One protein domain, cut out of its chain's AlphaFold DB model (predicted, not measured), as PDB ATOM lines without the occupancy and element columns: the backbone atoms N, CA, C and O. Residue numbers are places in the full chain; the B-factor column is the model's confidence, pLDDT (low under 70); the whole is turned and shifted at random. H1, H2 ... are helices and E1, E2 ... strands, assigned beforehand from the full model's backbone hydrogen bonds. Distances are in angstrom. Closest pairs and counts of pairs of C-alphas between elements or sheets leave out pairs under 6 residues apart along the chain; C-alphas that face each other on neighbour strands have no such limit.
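This is residues 151 to 235 of the 357 residues of an uncharacterized protein of Pseudomonas oleovorans (UniProt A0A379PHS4). A narrow two-stranded hairpin, E1 and E2, makes an arm at one end of a small helical body, where H2 and H3 form a helical hairpin and H1 lies near H3. E2 leads into H1 with no residue between them, and the tip of the arm, at Gly 177, and the last printed residue, Thr 235, lie at opposite ends of the longest axis. The printed part has 85 residues, with E1, E2, H1, H2 and H3 in chain order; E1 and E2 are an antiparallel sheet, and the class is mixed, helices and strands, with 41 residues, under half, in named elements. It is only just compact, close to loose, with a radius of gyration of the C-alphas of 13.9 A and spans of 44 by 29 by 21 A.

Begin at E1, residues 169 to 173, and E2, residues 179 to 183, an antiparallel hairpin at 155 degrees; look for N 170 and O 182, 2.9 A apart, and N 180 and O 172, 2.8 A apart, within hydrogen-bond range. A tight link leads from E2 to H1, residues 184 to 193. H1 is close to but not clearly touching H3, residues 224 to 231; their closest C-alphas, of Glu 189 and Phe 226, are 7.3 A apart. H3 touches H2, residues 200 to 212, in a helical hairpin with a shallow tilt of 18 degrees, opposite ways; their closest C-alphas, of Leu 206 and Tyr 227, are 7.0 A apart. H1 and H2 are apart. In H1, H2 and H3 every O i to N i+4 pair is within hydrogen-bond range.

Find C-alpha 169 at (-12.463, -8.672, 41.799); E1 runs 13.6 A from there, and E2 spans 13.0 A. H1 spans 14.2 A, H2 18.2 A and H3 10.4 A, ending at C-alpha 231, (-18.311, -4.500, 19.118).

The two C-alphas farthest apart, of Gly 177 and Thr 235, are 44.2 A apart. The printed part has no cut; the link from H2 to H3 is long, with 11 residues. Look for pLDDT under 70 at residues 156 to 158, 175 and 216 to 220.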
ATOM      1  N   ASN A 151     -19.020   7.555  29.719       90.62
ATOM      2  CA  ASN A 151     -17.909   7.872  28.817       90.62
ATOM      3  C   ASN A 151     -16.998   8.971  29.378       90.62
ATOM      4  O   ASN A 151     -16.293   9.651  28.631       90.62
ATOM      5  N   TRP A 152     -17.048   9.220  30.688       88.94
ATOM      6  CA  TRP A 152     -16.196  10.217  31.318       88.94
ATOM      7  C   TRP A 152     -14.716   9.904  31.051       88.94
ATOM      8  O   TRP A 152     -14.236   8.820  31.379       88.94
ATOM      9  N   ARG A 153     -14.017  10.861  30.422       78.56
ATOM     10  CA  ARG A 153     -12.633  10.728  29.927       78.56
ATOM     11  C   ARG A 153     -12.376   9.517  29.021       78.56
ATOM     12  O   ARG A 153     -11.225   9.129  28.861       78.56
ATOM     13  N   ALA A 154     -13.403   8.967  28.372       76.69
ATOM     14  CA  ALA A 154     -13.195   8.107  27.213       76.69
ATOM     15  C   ALA A 154     -12.630   8.986  26.084       76.69
ATOM     16  O   ALA A 154     -13.373   9.638  25.350       76.69
ATOM     17  N   SER A 155     -11.306   9.107  26.043       73.69
ATOM     18  CA  SER A 155     -10.566   9.836  25.018       73.69
ATOM     19  C   SER A 155      -9.982   8.842  24.015       73.69
ATOM     20  O   SER A 155      -9.933   7.642  24.273       73.69
ATOM     21  N   GLU A 156      -9.530   9.332  22.863       60.50
ATOM     22  CA  GLU A 156      -8.861   8.489  21.862       60.50
ATOM     23  C   GLU A 156      -7.524   7.911  22.349       60.50
ATOM     24  O   GLU A 156      -7.002   7.007  21.713       60.50
ATOM     25  N   ASP A 157      -6.953   8.422  23.441       67.31
ATOM     26  CA  ASP A 157      -5.625   8.015  23.912       67.31
ATOM     27  C   ASP A 157      -5.664   7.270  25.258       67.31
ATOM     28  O   ASP A 157      -4.655   6.692  25.667       67.31
ATOM     29  N   ASP A 158      -6.821   7.237  25.927       69.44
ATOM     30  CA  ASP A 158      -6.990   6.621  27.239       69.44
ATOM     31  C   ASP A 158      -7.966   5.439  27.205       69.44
ATOM     32  O   ASP A 158      -8.932   5.378  26.440       69.44
ATOM     33  N   LEU A 159      -7.719   4.482  28.099       72.25
ATOM     34  CA  LEU A 159      -8.670   3.414  28.374       72.25
ATOM     35  C   LEU A 159      -9.926   3.999  29.002       72.25
ATOM     36  O   LEU A 159      -9.846   4.821  29.920       72.25
ATOM     37  N   ASP A 160     -11.085   3.500  28.582       79.25
ATOM     38  CA  ASP A 160     -12.305   3.826  29.300       79.25
ATOM     39  C   ASP A 160     -12.236   3.299  30.744       79.25
ATOM     40  O   ASP A 160     -11.594   2.295  31.090       79.25
ATOM     41  N   MET A 161     -12.930   4.025  31.604       82.44
ATOM     42  CA  MET A 161     -12.981   3.799  33.036       82.44
ATOM     43  C   MET A 161     -13.365   2.365  33.431       82.44
ATOM     44  O   MET A 161     -12.851   1.851  34.430       82.44
ATOM     45  N   PHE A 162     -14.254   1.718  32.678       81.25
ATOM     46  CA  PHE A 162     -14.731   0.373  32.980       81.25
ATOM     47  C   PHE A 162     -13.712  -0.678  32.541       81.25
ATOM     48  O   PHE A 162     -13.355  -1.548  33.337       81.25
ATOM     49  N   THR A 163     -13.151  -0.540  31.339       75.44
ATOM     50  CA  THR A 163     -12.108  -1.444  30.833       75.44
ATOM     51  C   THR A 163     -10.870  -1.431  31.730       75.44
ATOM     52  O   THR A 163     -10.342  -2.492  32.065       75.44
ATOM     53  N   SER A 164     -10.473  -0.265  32.260       76.88
ATOM     54  CA  SER A 164      -9.348  -0.154  33.210       76.88
ATOM     55  C   SER A 164      -9.531  -0.961  34.511       76.88
ATOM     56  O   SER A 164      -8.572  -1.216  35.245       76.88
ATOM     57  N   ARG A 165     -10.769  -1.361  34.824       80.25
ATOM     58  CA  ARG A 165     -11.147  -2.044  36.068       80.25
ATOM     59  C   ARG A 165     -11.740  -3.413  35.858       80.25
ATOM     60  O   ARG A 165     -11.973  -4.085  36.855       80.25
ATOM     61  N   ILE A 166     -11.918  -3.840  34.613       80.88
ATOM     62  CA  ILE A 166     -12.630  -5.070  34.270       80.88
ATOM     63  C   ILE A 166     -12.028  -6.318  34.933       80.88
ATOM     64  O   ILE A 166     -12.723  -7.277  35.246       80.88
ATOM     65  N   MET A 167     -10.734  -6.236  35.242       75.44
ATOM     66  CA  MET A 167      -9.931  -7.269  35.889       75.44
ATOM     67  C   MET A 167      -9.981  -7.275  37.418       75.44
ATOM     68  O   MET A 167      -9.393  -8.158  38.043       75.44
ATOM     69  N   LYS A 168     -10.604  -6.277  38.046       80.00
ATOM     70  CA  LYS A 168     -10.689  -6.209  39.504       80.00
ATOM     71  C   LYS A 168     -11.772  -7.153  40.002       80.00
ATOM     72  O   LYS A 168     -12.855  -7.212  39.438       80.00
ATOM     73  N   THR A 169     -11.493  -7.827  41.105       77.50
ATOM     74  CA  THR A 169     -12.463  -8.672  41.799       77.50
ATOM     75  C   THR A 169     -12.442  -8.303  43.270       77.50
ATOM     76  O   THR A 169     -11.365  -8.213  43.864       77.50
ATOM     77  N   GLN A 170     -13.614  -8.103  43.863       79.62
ATOM     78  CA  GLN A 170     -13.766  -7.848  45.290       79.62
ATOM     79  C   GLN A 170     -14.813  -8.784  45.864       79.62
ATOM     80  O   GLN A 170     -15.937  -8.872  45.374       79.62
ATOM     81  N   SER A 171     -14.421  -9.485  46.921       83.00
ATOM     82  CA  SER A 171     -15.326 -10.319  47.694       83.00
ATOM     83  C   SER A 171     -15.693  -9.605  48.989       83.00
ATOM     84  O   SER A 171     -14.817  -9.117  49.702       83.00
ATOM     85  N   TYR A 172     -16.979  -9.563  49.310       79.50
ATOM     86  CA  TYR A 172     -17.505  -9.003  50.552       79.50
ATOM     87  C   TYR A 172     -18.537  -9.960  51.142       79.50
ATOM     88  O   TYR A 172     -19.048 -10.838  50.450       79.50
ATOM     89  N   ARG A 173     -18.818  -9.827  52.438       76.94
ATOM     90  CA  ARG A 173     -19.938 -10.537  53.058       76.94
ATOM     91  C   ARG A 173     -21.155  -9.630  53.038       76.94
ATOM     92  O   ARG A 173     -21.060  -8.488  53.480       76.94
ATOM     93  N   ASP A 174     -22.266 -10.130  52.517       79.56
ATOM     94  CA  ASP A 174     -23.545  -9.437  52.632       79.56
ATOM     95  C   ASP A 174     -24.070  -9.473  54.083       79.56
ATOM     96  O   ASP A 174     -23.437 -10.031  54.986       79.56
ATOM     97  N   ARG A 175     -25.231  -8.846  54.323       68.62
ATOM     98  CA  ARG A 175     -25.862  -8.788  55.657       68.62
ATOM     99  C   ARG A 175     -26.214 -10.164  56.223       68.62
ATOM    100  O   ARG A 175     -26.276 -10.306  57.440       68.62
ATOM    101  N   ASP A 176     -26.397 -11.157  55.358       80.62
ATOM    102  CA  ASP A 176     -26.695 -12.539  55.731       80.62
ATOM    103  C   ASP A 176     -25.406 -13.367  55.929       80.62
ATOM    104  O   ASP A 176     -25.451 -14.562  56.219       80.62
ATOM    105  N   GLY A 177     -24.235 -12.735  55.786       83.56
ATOM    106  CA  GLY A 177     -22.922 -13.351  55.949       83.56
ATOM    107  C   GLY A 177     -22.425 -14.123  54.722       83.56
ATOM    108  O   GLY A 177     -21.323 -14.694  54.784       83.56
ATOM    109  N   ASN A 178     -23.176 -14.134  53.614       85.06
ATOM    110  CA  ASN A 178     -22.782 -14.816  52.385       85.06
ATOM    111  C   ASN A 178     -21.670 -14.040  51.691       85.06
ATOM    112  O   ASN A 178     -21.739 -12.822  51.544       85.06
ATOM    113  N   VAL A 179     -20.656 -14.756  51.208       81.94
ATOM    114  CA  VAL A 179     -19.606 -14.140  50.396       81.94
ATOM    115  C   VAL A 179     -20.170 -13.856  49.006       81.94
ATOM    116  O   VAL A 179     -20.458 -14.773  48.239       81.94
ATOM    117  N   LYS A 180     -20.319 -12.577  48.688       82.25
ATOM    118  CA  LYS A 180     -20.610 -12.069  47.353       82.25
ATOM    119  C   LYS A 180     -19.300 -11.664  46.700       82.25
ATOM    120  O   LYS A 180     -18.381 -11.210  47.375       82.25
ATOM    121  N   THR A 181     -19.210 -11.857  45.393       84.06
ATOM    122  CA  THR A 181     -18.068 -11.410  44.600       84.06
ATOM    123  C   THR A 181     -18.591 -10.504  43.509       84.06
ATOM    124  O   THR A 181     -19.440 -10.933  42.737       84.06
ATOM    125  N   ILE A 182     -18.094  -9.272  43.483       81.88
ATOM    126  CA  ILE A 182     -18.317  -8.325  42.395       81.88
ATOM    127  C   ILE A 182     -17.040  -8.287  41.577       81.88
ATOM    128  O   ILE A 182     -15.926  -8.186  42.105       81.88
ATOM    129  N   THR A 183     -17.215  -8.382  40.275       85.06
ATOM    130  CA  THR A 183     -16.152  -8.279  39.296       85.06
ATOM    131  C   THR A 183     -16.230  -6.923  38.606       85.06
ATOM    132  O   THR A 183     -17.288  -6.308  38.481       85.06
ATOM    133  N   GLY A 184     -15.098  -6.442  38.109       84.25
ATOM    134  CA  GLY A 184     -15.069  -5.288  37.221       84.25
ATOM    135  C   GLY A 184     -15.857  -5.532  35.936       84.25
ATOM    136  O   GLY A 184     -16.274  -4.578  35.291       84.25
ATOM    137  N   MET A 185     -16.085  -6.797  35.592       85.75
ATOM    138  CA  MET A 185     -16.946  -7.216  34.502       85.75
ATOM    139  C   MET A 185     -18.422  -6.869  34.774       85.75
ATOM    140  O   MET A 185     -19.045  -6.243  33.921       85.75
ATOM    141  N   ASP A 186     -18.939  -7.120  35.983       88.38
ATOM    142  CA  ASP A 186     -20.297  -6.691  36.376       88.38
ATOM    143  C   ASP A 186     -20.461  -5.166  36.239       88.38
ATOM    144  O   ASP A 186     -21.467  -4.658  35.741       88.38
ATOM    145  N   MET A 187     -19.424  -4.416  36.623       89.44
ATOM    146  CA  MET A 187     -19.391  -2.965  36.437       89.44
ATOM    147  C   MET A 187     -19.365  -2.565  34.961       89.44
ATOM    148  O   MET A 187     -20.024  -1.605  34.571       89.44
ATOM    149  N   ALA A 188     -18.606  -3.271  34.128       88.44
ATOM    150  CA  ALA A 188     -18.505  -2.966  32.708       88.44
ATOM    151  C   ALA A 188     -19.829  -3.228  31.973       88.44
ATOM    152  O   ALA A 188     -20.258  -2.395  31.171       88.44
ATOM    153  N   GLU A 189     -20.534  -4.314  32.302       89.94
ATOM    154  CA  GLU A 189     -21.892  -4.579  31.806       89.94
ATOM    155  C   GLU A 189     -22.867  -3.467  32.191       89.94
ATOM    156  O   GLU A 189     -23.673  -3.025  31.366       89.94
ATOM    157  N   LEU A 190     -22.758  -2.966  33.423       91.12
ATOM    158  CA  LEU A 190     -23.537  -1.828  33.887       91.12
ATOM    159  C   LEU A 190     -23.242  -0.572  33.055       91.12
ATOM    160  O   LEU A 190     -24.170   0.066  32.560       91.12
ATOM    161  N   GLY A 191     -21.970  -0.249  32.816       90.88
ATOM    162  CA  GLY A 191     -21.587   0.849  31.926       90.88
ATOM    163  C   GLY A 191     -22.232   0.714  30.543       90.88
ATOM    164  O   GLY A 191     -22.857   1.655  30.049       90.88
ATOM    165  N   VAL A 192     -22.164  -0.478  29.942       90.25
ATOM    166  CA  VAL A 192     -22.789  -0.773  28.642       90.25
ATOM    167  C   VAL A 192     -24.302  -0.569  28.687       90.25
ATOM    168  O   VAL A 192     -24.855   0.092  27.804       90.25
ATOM    169  N   LYS A 193     -24.990  -1.072  29.715       92.50
ATOM    170  CA  LYS A 193     -26.438  -0.875  29.898       92.50
ATOM    171  C   LYS A 193     -26.831   0.607  29.851       92.50
ATOM    172  O   LYS A 193     -27.856   0.926  29.254       92.50
ATOM    173  N   TYR A 194     -26.001   1.494  30.399       94.44
ATOM    174  CA  TYR A 194     -26.268   2.934  30.496       94.44
ATOM    175  C   TYR A 194     -25.552   3.798  29.443       94.44
ATOM    176  O   TYR A 194     -25.500   5.017  29.579       94.44
ATOM    177  N   GLY A 195     -25.054   3.201  28.356       91.31
ATOM    178  CA  GLY A 195     -24.567   3.957  27.195       91.31
ATOM    179  C   GLY A 195     -23.057   4.197  27.148       91.31
ATOM    180  O   GLY A 195     -22.612   5.138  26.493       91.31
ATOM    181  N   LEU A 196     -22.261   3.350  27.806       90.56
ATOM    182  CA  LEU A 196     -20.825   3.263  27.535       90.56
ATOM    183  C   LEU A 196     -20.595   2.959  26.046       90.56
ATOM    184  O   LEU A 196     -21.107   1.973  25.506       90.56
ATOM    185  N   ALA A 197     -19.808   3.815  25.410       90.12
ATOM    186  CA  ALA A 197     -19.260   3.679  24.077       90.12
ATOM    187  C   ALA A 197     -17.765   3.349  24.228       90.12
ATOM    188  O   ALA A 197     -17.008   4.162  24.762       90.12
ATOM    189  N   PRO A 198     -17.324   2.153  23.818       89.25
ATOM    190  CA  PRO A 198     -15.938   1.746  24.004       89.25
ATOM    191  C   PRO A 198     -15.002   2.514  23.059       89.25
ATOM    192  O   PRO A 198     -15.361   2.810  21.915       89.25
ATOM    193  N   THR A 199     -13.780   2.783  23.517       90.56
ATOM    194  CA  THR A 199     -12.699   3.309  22.671       90.56
ATOM    195  C   THR A 199     -12.011   2.169  21.914       90.56
ATOM    196  O   THR A 199     -12.131   0.992  22.272       90.56
ATOM    197  N   ALA A 200     -11.279   2.494  20.848       91.94
ATOM    198  CA  ALA A 200     -10.535   1.490  20.091       91.94
ATOM    199  C   ALA A 200      -9.428   0.846  20.946       91.94
ATOM    200  O   ALA A 200      -9.185  -0.356  20.858       91.94
ATOM    201  N   GLU A 201      -8.798   1.637  21.805       90.31
ATOM    202  CA  GLU A 201      -7.770   1.249  22.760       90.31
ATOM    203  C   GLU A 201      -8.327   0.248  23.784       90.31
ATOM    204  O   GLU A 201      -7.721  -0.806  24.002       90.31
ATOM    205  N   SER A 202      -9.521   0.506  24.332       89.81
ATOM    206  CA  SER A 202     -10.216  -0.430  25.224       89.81
ATOM    207  C   SER A 202     -10.534  -1.762  24.546       89.81
ATOM    208  O   SER A 202     -10.269  -2.827  25.106       89.81
ATOM    209  N   LEU A 203     -11.055  -1.730  23.317       93.06
ATOM    210  CA  LEU A 203     -11.367  -2.949  22.561       93.06
ATOM    211  C   LEU A 203     -10.109  -3.756  22.251       93.06
ATOM    212  O   LEU A 203     -10.111  -4.977  22.407       93.06
ATOM    213  N   LEU A 204      -9.024  -3.088  21.855       93.44
ATOM    214  CA  LEU A 204      -7.755  -3.759  21.609       93.44
ATOM    215  C   LEU A 204      -7.228  -4.427  22.882       93.44
ATOM    216  O   LEU A 204      -6.780  -5.572  22.831       93.44
ATOM    217  N   GLN A 205      -7.306  -3.747  24.028       89.50
ATOM    218  CA  GLN A 205      -6.866  -4.318  25.296       89.50
ATOM    219  C   GLN A 205      -7.697  -5.545  25.688       89.50
ATOM    220  O   GLN A 205      -7.124  -6.555  26.102       89.50
ATOM    221  N   LEU A 206      -9.023  -5.487  25.526       90.38
ATOM    222  CA  LEU A 206      -9.907  -6.628  25.776       90.38
ATOM    223  C   LEU A 206      -9.586  -7.805  24.855       90.38
ATOM    224  O   LEU A 206      -9.554  -8.946  25.306       90.38
ATOM    225  N   GLU A 207      -9.293  -7.549  23.583       93.00
ATOM    226  CA  GLU A 207      -8.928  -8.595  22.631       93.00
ATOM    227  C   GLU A 207      -7.584  -9.248  22.970       93.00
ATOM    228  O   GLU A 207      -7.494 -10.476  23.007       93.00
ATOM    229  N   VAL A 208      -6.560  -8.450  23.293       90.88
ATOM    230  CA  VAL A 208      -5.266  -8.961  23.777       90.88
ATOM    231  C   VAL A 208      -5.463  -9.782  25.047       90.88
ATOM    232  O   VAL A 208      -4.857 -10.845  25.192       90.88
ATOM    233  N   TYR A 209      -6.324  -9.325  25.956       87.31
ATOM    234  CA  TYR A 209      -6.653 -10.064  27.166       87.31
ATOM    235  C   TYR A 209      -7.300 -11.413  26.833       87.31
ATOM    236  O   TYR A 209      -6.794 -12.441  27.270       87.31
ATOM    237  N   ILE A 210      -8.340 -11.437  25.995       89.25
ATOM    238  CA  ILE A 210      -9.033 -12.668  25.583       89.25
ATOM    239  C   ILE A 210      -8.060 -13.661  24.927       89.25
ATOM    240  O   ILE A 210      -8.128 -14.857  25.200       89.25
ATOM    241  N   GLN A 211      -7.131 -13.182  24.095       89.88
ATOM    242  CA  GLN A 211      -6.147 -14.027  23.406       89.88
ATOM    243  C   GLN A 211      -5.051 -14.575  24.327       89.88
ATOM    244  O   GLN A 211      -4.567 -15.689  24.124       89.88
ATOM    245  N   THR A 212      -4.614 -13.787  25.311       87.31
ATOM    246  CA  THR A 212      -3.532 -14.180  26.231       87.31
ATOM    247  C   THR A 212      -4.045 -14.952  27.443       87.31
ATOM    248  O   THR A 212      -3.276 -15.675  28.088       87.31
ATOM    249  N   TYR A 213      -5.339 -14.829  27.746       82.38
ATOM    250  CA  TYR A 213      -5.977 -15.483  28.871       82.38
ATOM    251  C   TYR A 213      -5.936 -17.010  28.740       82.38
ATOM    252  O   TYR A 213      -6.338 -17.599  27.737       82.38
ATOM    253  N   ARG A 214      -5.455 -17.667  29.801       75.25
ATOM    254  CA  ARG A 214      -5.438 -19.125  29.931       75.25
ATOM    255  C   ARG A 214      -6.513 -19.553  30.932       75.25
ATOM    256  O   ARG A 214      -6.327 -19.307  32.129       75.25
ATOM    257  N   PRO A 215      -7.596 -20.212  30.484       71.62
ATOM    258  CA  PRO A 215      -8.613 -20.750  31.380       71.62
ATOM    259  C   PRO A 215      -7.981 -21.660  32.443       71.62
ATOM    260  O   PRO A 215      -7.193 -22.545  32.109       71.62
ATOM    261  N   GLY A 216      -8.320 -21.446  33.719       64.12
ATOM    262  CA  GLY A 216      -7.967 -22.362  34.817       64.12
ATOM    263  C   GLY A 216      -7.000 -21.838  35.886       64.12
ATOM    264  O   GLY A 216      -6.781 -22.545  36.865       64.12
ATOM    265  N   ILE A 217      -6.448 -20.625  35.754       66.00
ATOM    266  CA  ILE A 217      -5.607 -20.022  36.816       66.00
ATOM    267  C   ILE A 217      -6.441 -19.138  37.766       66.00
ATOM    268  O   ILE A 217      -6.135 -19.052  38.953       66.00
ATOM    269  N   TYR A 218      -7.535 -18.540  37.284       63.28
ATOM    270  CA  TYR A 218      -8.427 -17.679  38.069       63.28
ATOM    271  C   TYR A 218      -9.893 -17.908  37.673       63.28
ATOM    272  O   TYR A 218     -10.169 -18.237  36.522       63.28
ATOM    273  N   SER A 219     -10.835 -17.691  38.596       66.62
ATOM    274  CA  SER A 219     -12.293 -17.722  38.363       66.62
ATOM    275  C   SER A 219     -12.779 -16.468  37.623       66.62
ATOM    276  O   SER A 219     -13.633 -15.729  38.109       66.62
ATOM    277  N   THR A 220     -12.148 -16.161  36.498       67.94
ATOM    278  CA  THR A 220     -12.458 -14.985  35.679       67.94
ATOM    279  C   THR A 220     -13.571 -15.348  34.691       67.94
ATOM    280  O   THR A 220     -13.499 -16.426  34.096       67.94
ATOM    281  N   PRO A 221     -14.617 -14.513  34.547       75.62
ATOM    282  CA  PRO A 221     -15.686 -14.748  33.578       75.62
ATOM    283  C   PRO A 221     -15.151 -14.852  32.142       75.62
ATOM    284  O   PRO A 221     -14.125 -14.254  31.815       75.62
ATOM    285  N   ASP A 222     -15.860 -15.581  31.275       84.19
ATOM    286  CA  ASP A 222     -15.607 -15.515  29.833       84.19
ATOM    287  C   ASP A 222     -15.957 -14.109  29.331       84.19
ATOM    288  O   ASP A 222     -17.108 -13.679  29.384       84.19
ATOM    289  N   MET A 223     -14.940 -13.393  28.856       87.25
ATOM    290  CA  MET A 223     -15.054 -12.003  28.415       87.25
ATOM    291  C   MET A 223     -15.536 -11.875  26.970       87.25
ATOM    292  O   MET A 223     -15.853 -10.770  26.523       87.25
ATOM    293  N   LYS A 224     -15.588 -12.978  26.212       89.81
ATOM    294  CA  LYS A 224     -15.950 -12.926  24.796       89.81
ATOM    295  C   LYS A 224     -17.368 -12.380  24.557       89.81
ATOM    296  O   LYS A 224     -17.492 -11.500  23.705       89.81
ATOM    297  N   PRO A 225     -18.424 -12.807  25.283       89.56
ATOM    298  CA  PRO A 225     -19.772 -12.271  25.079       89.56
ATOM    299  C   PRO A 225     -19.853 -10.756  25.296       89.56
ATOM    300  O   PRO A 225     -20.532 -10.052  24.553       89.56
ATOM    301  N   PHE A 226     -19.115 -10.244  26.281       87.94
ATOM    302  CA  PHE A 226     -19.034  -8.813  26.562       87.94
ATOM    303  C   PHE A 226     -18.331  -8.036  25.458       87.94
ATOM    304  O   PHE A 226     -18.845  -7.021  24.990       87.94
ATOM    305  N   TYR A 227     -17.180  -8.535  25.006       91.88
ATOM    306  CA  TYR A 227     -16.468  -7.957  23.875       91.88
ATOM    307  C   TYR A 227     -17.351  -7.917  22.621       91.88
ATOM    308  O   TYR A 227     -17.445  -6.880  21.968       91.88
ATOM    309  N   ASP A 228     -18.063  -9.006  22.318       91.06
ATOM    310  CA  ASP A 228     -18.982  -9.061  21.177       91.06
ATOM    311  C   ASP A 228     -20.115  -8.020  21.317       91.06
ATOM    312  O   ASP A 228     -20.468  -7.357  20.339       91.06
ATOM    313  N   ALA A 229     -20.656  -7.819  22.527       88.75
ATOM    314  CA  ALA A 229     -21.680  -6.806  22.800       88.75
ATOM    315  C   ALA A 229     -21.156  -5.366  22.640       88.75
ATOM    316  O   ALA A 229     -21.872  -4.500  22.132       88.75
ATOM    317  N   LEU A 230     -19.905  -5.106  23.031       90.56
ATOM    318  CA  LEU A 230     -19.235  -3.827  22.797       90.56
ATOM    319  C   LEU A 230     -19.006  -3.573  21.304       90.56
ATOM    320  O   LEU A 230     -19.309  -2.486  20.815       90.56
ATOM    321  N   MET A 231     -18.544  -4.583  20.564       93.19
ATOM    322  CA  MET A 231     -18.311  -4.500  19.118       93.19
ATOM    323  C   MET A 231     -19.584  -4.200  18.316       93.19
ATOM    324  O   MET A 231     -19.500  -3.641  17.229       93.19
ATOM    325  N   GLN A 232     -20.772  -4.519  18.833       91.56
ATOM    326  CA  GLN A 232     -22.044  -4.150  18.196       91.56
ATOM    327  C   GLN A 232     -22.409  -2.666  18.366       91.56
ATOM    328  O   GLN A 232     -23.348  -2.193  17.729       91.56
ATOM    329  N   ARG A 233     -21.698  -1.932  19.232       89.31
ATOM    330  CA  ARG A 233     -22.002  -0.542  19.610       89.31
ATOM    331  C   ARG A 233     -20.979   0.475  19.105       89.31
ATOM    332  O   ARG A 233     -21.170   1.670  19.316       89.31
ATOM    333  N   ILE A 234     -19.900   0.024  18.470       92.56
ATOM    334  CA  ILE A 234     -18.842   0.911  17.974       92.56
ATOM    335  C   ILE A 234     -19.297   1.705  16.755       92.56
ATOM    336  O   ILE A 234     -20.075   1.225  15.930       92.56
ATOM    337  N   THR A 235     -18.761   2.914  16.611       93.19
ATOM    338  CA  THR A 235     -18.957   3.723  15.406       93.19
ATOM    339  C   THR A 235     -17.976   3.304  14.295       93.19
ATOM    340  O   THR A 235     -16.985   2.603  14.563       93.19
TER     341      THR A 235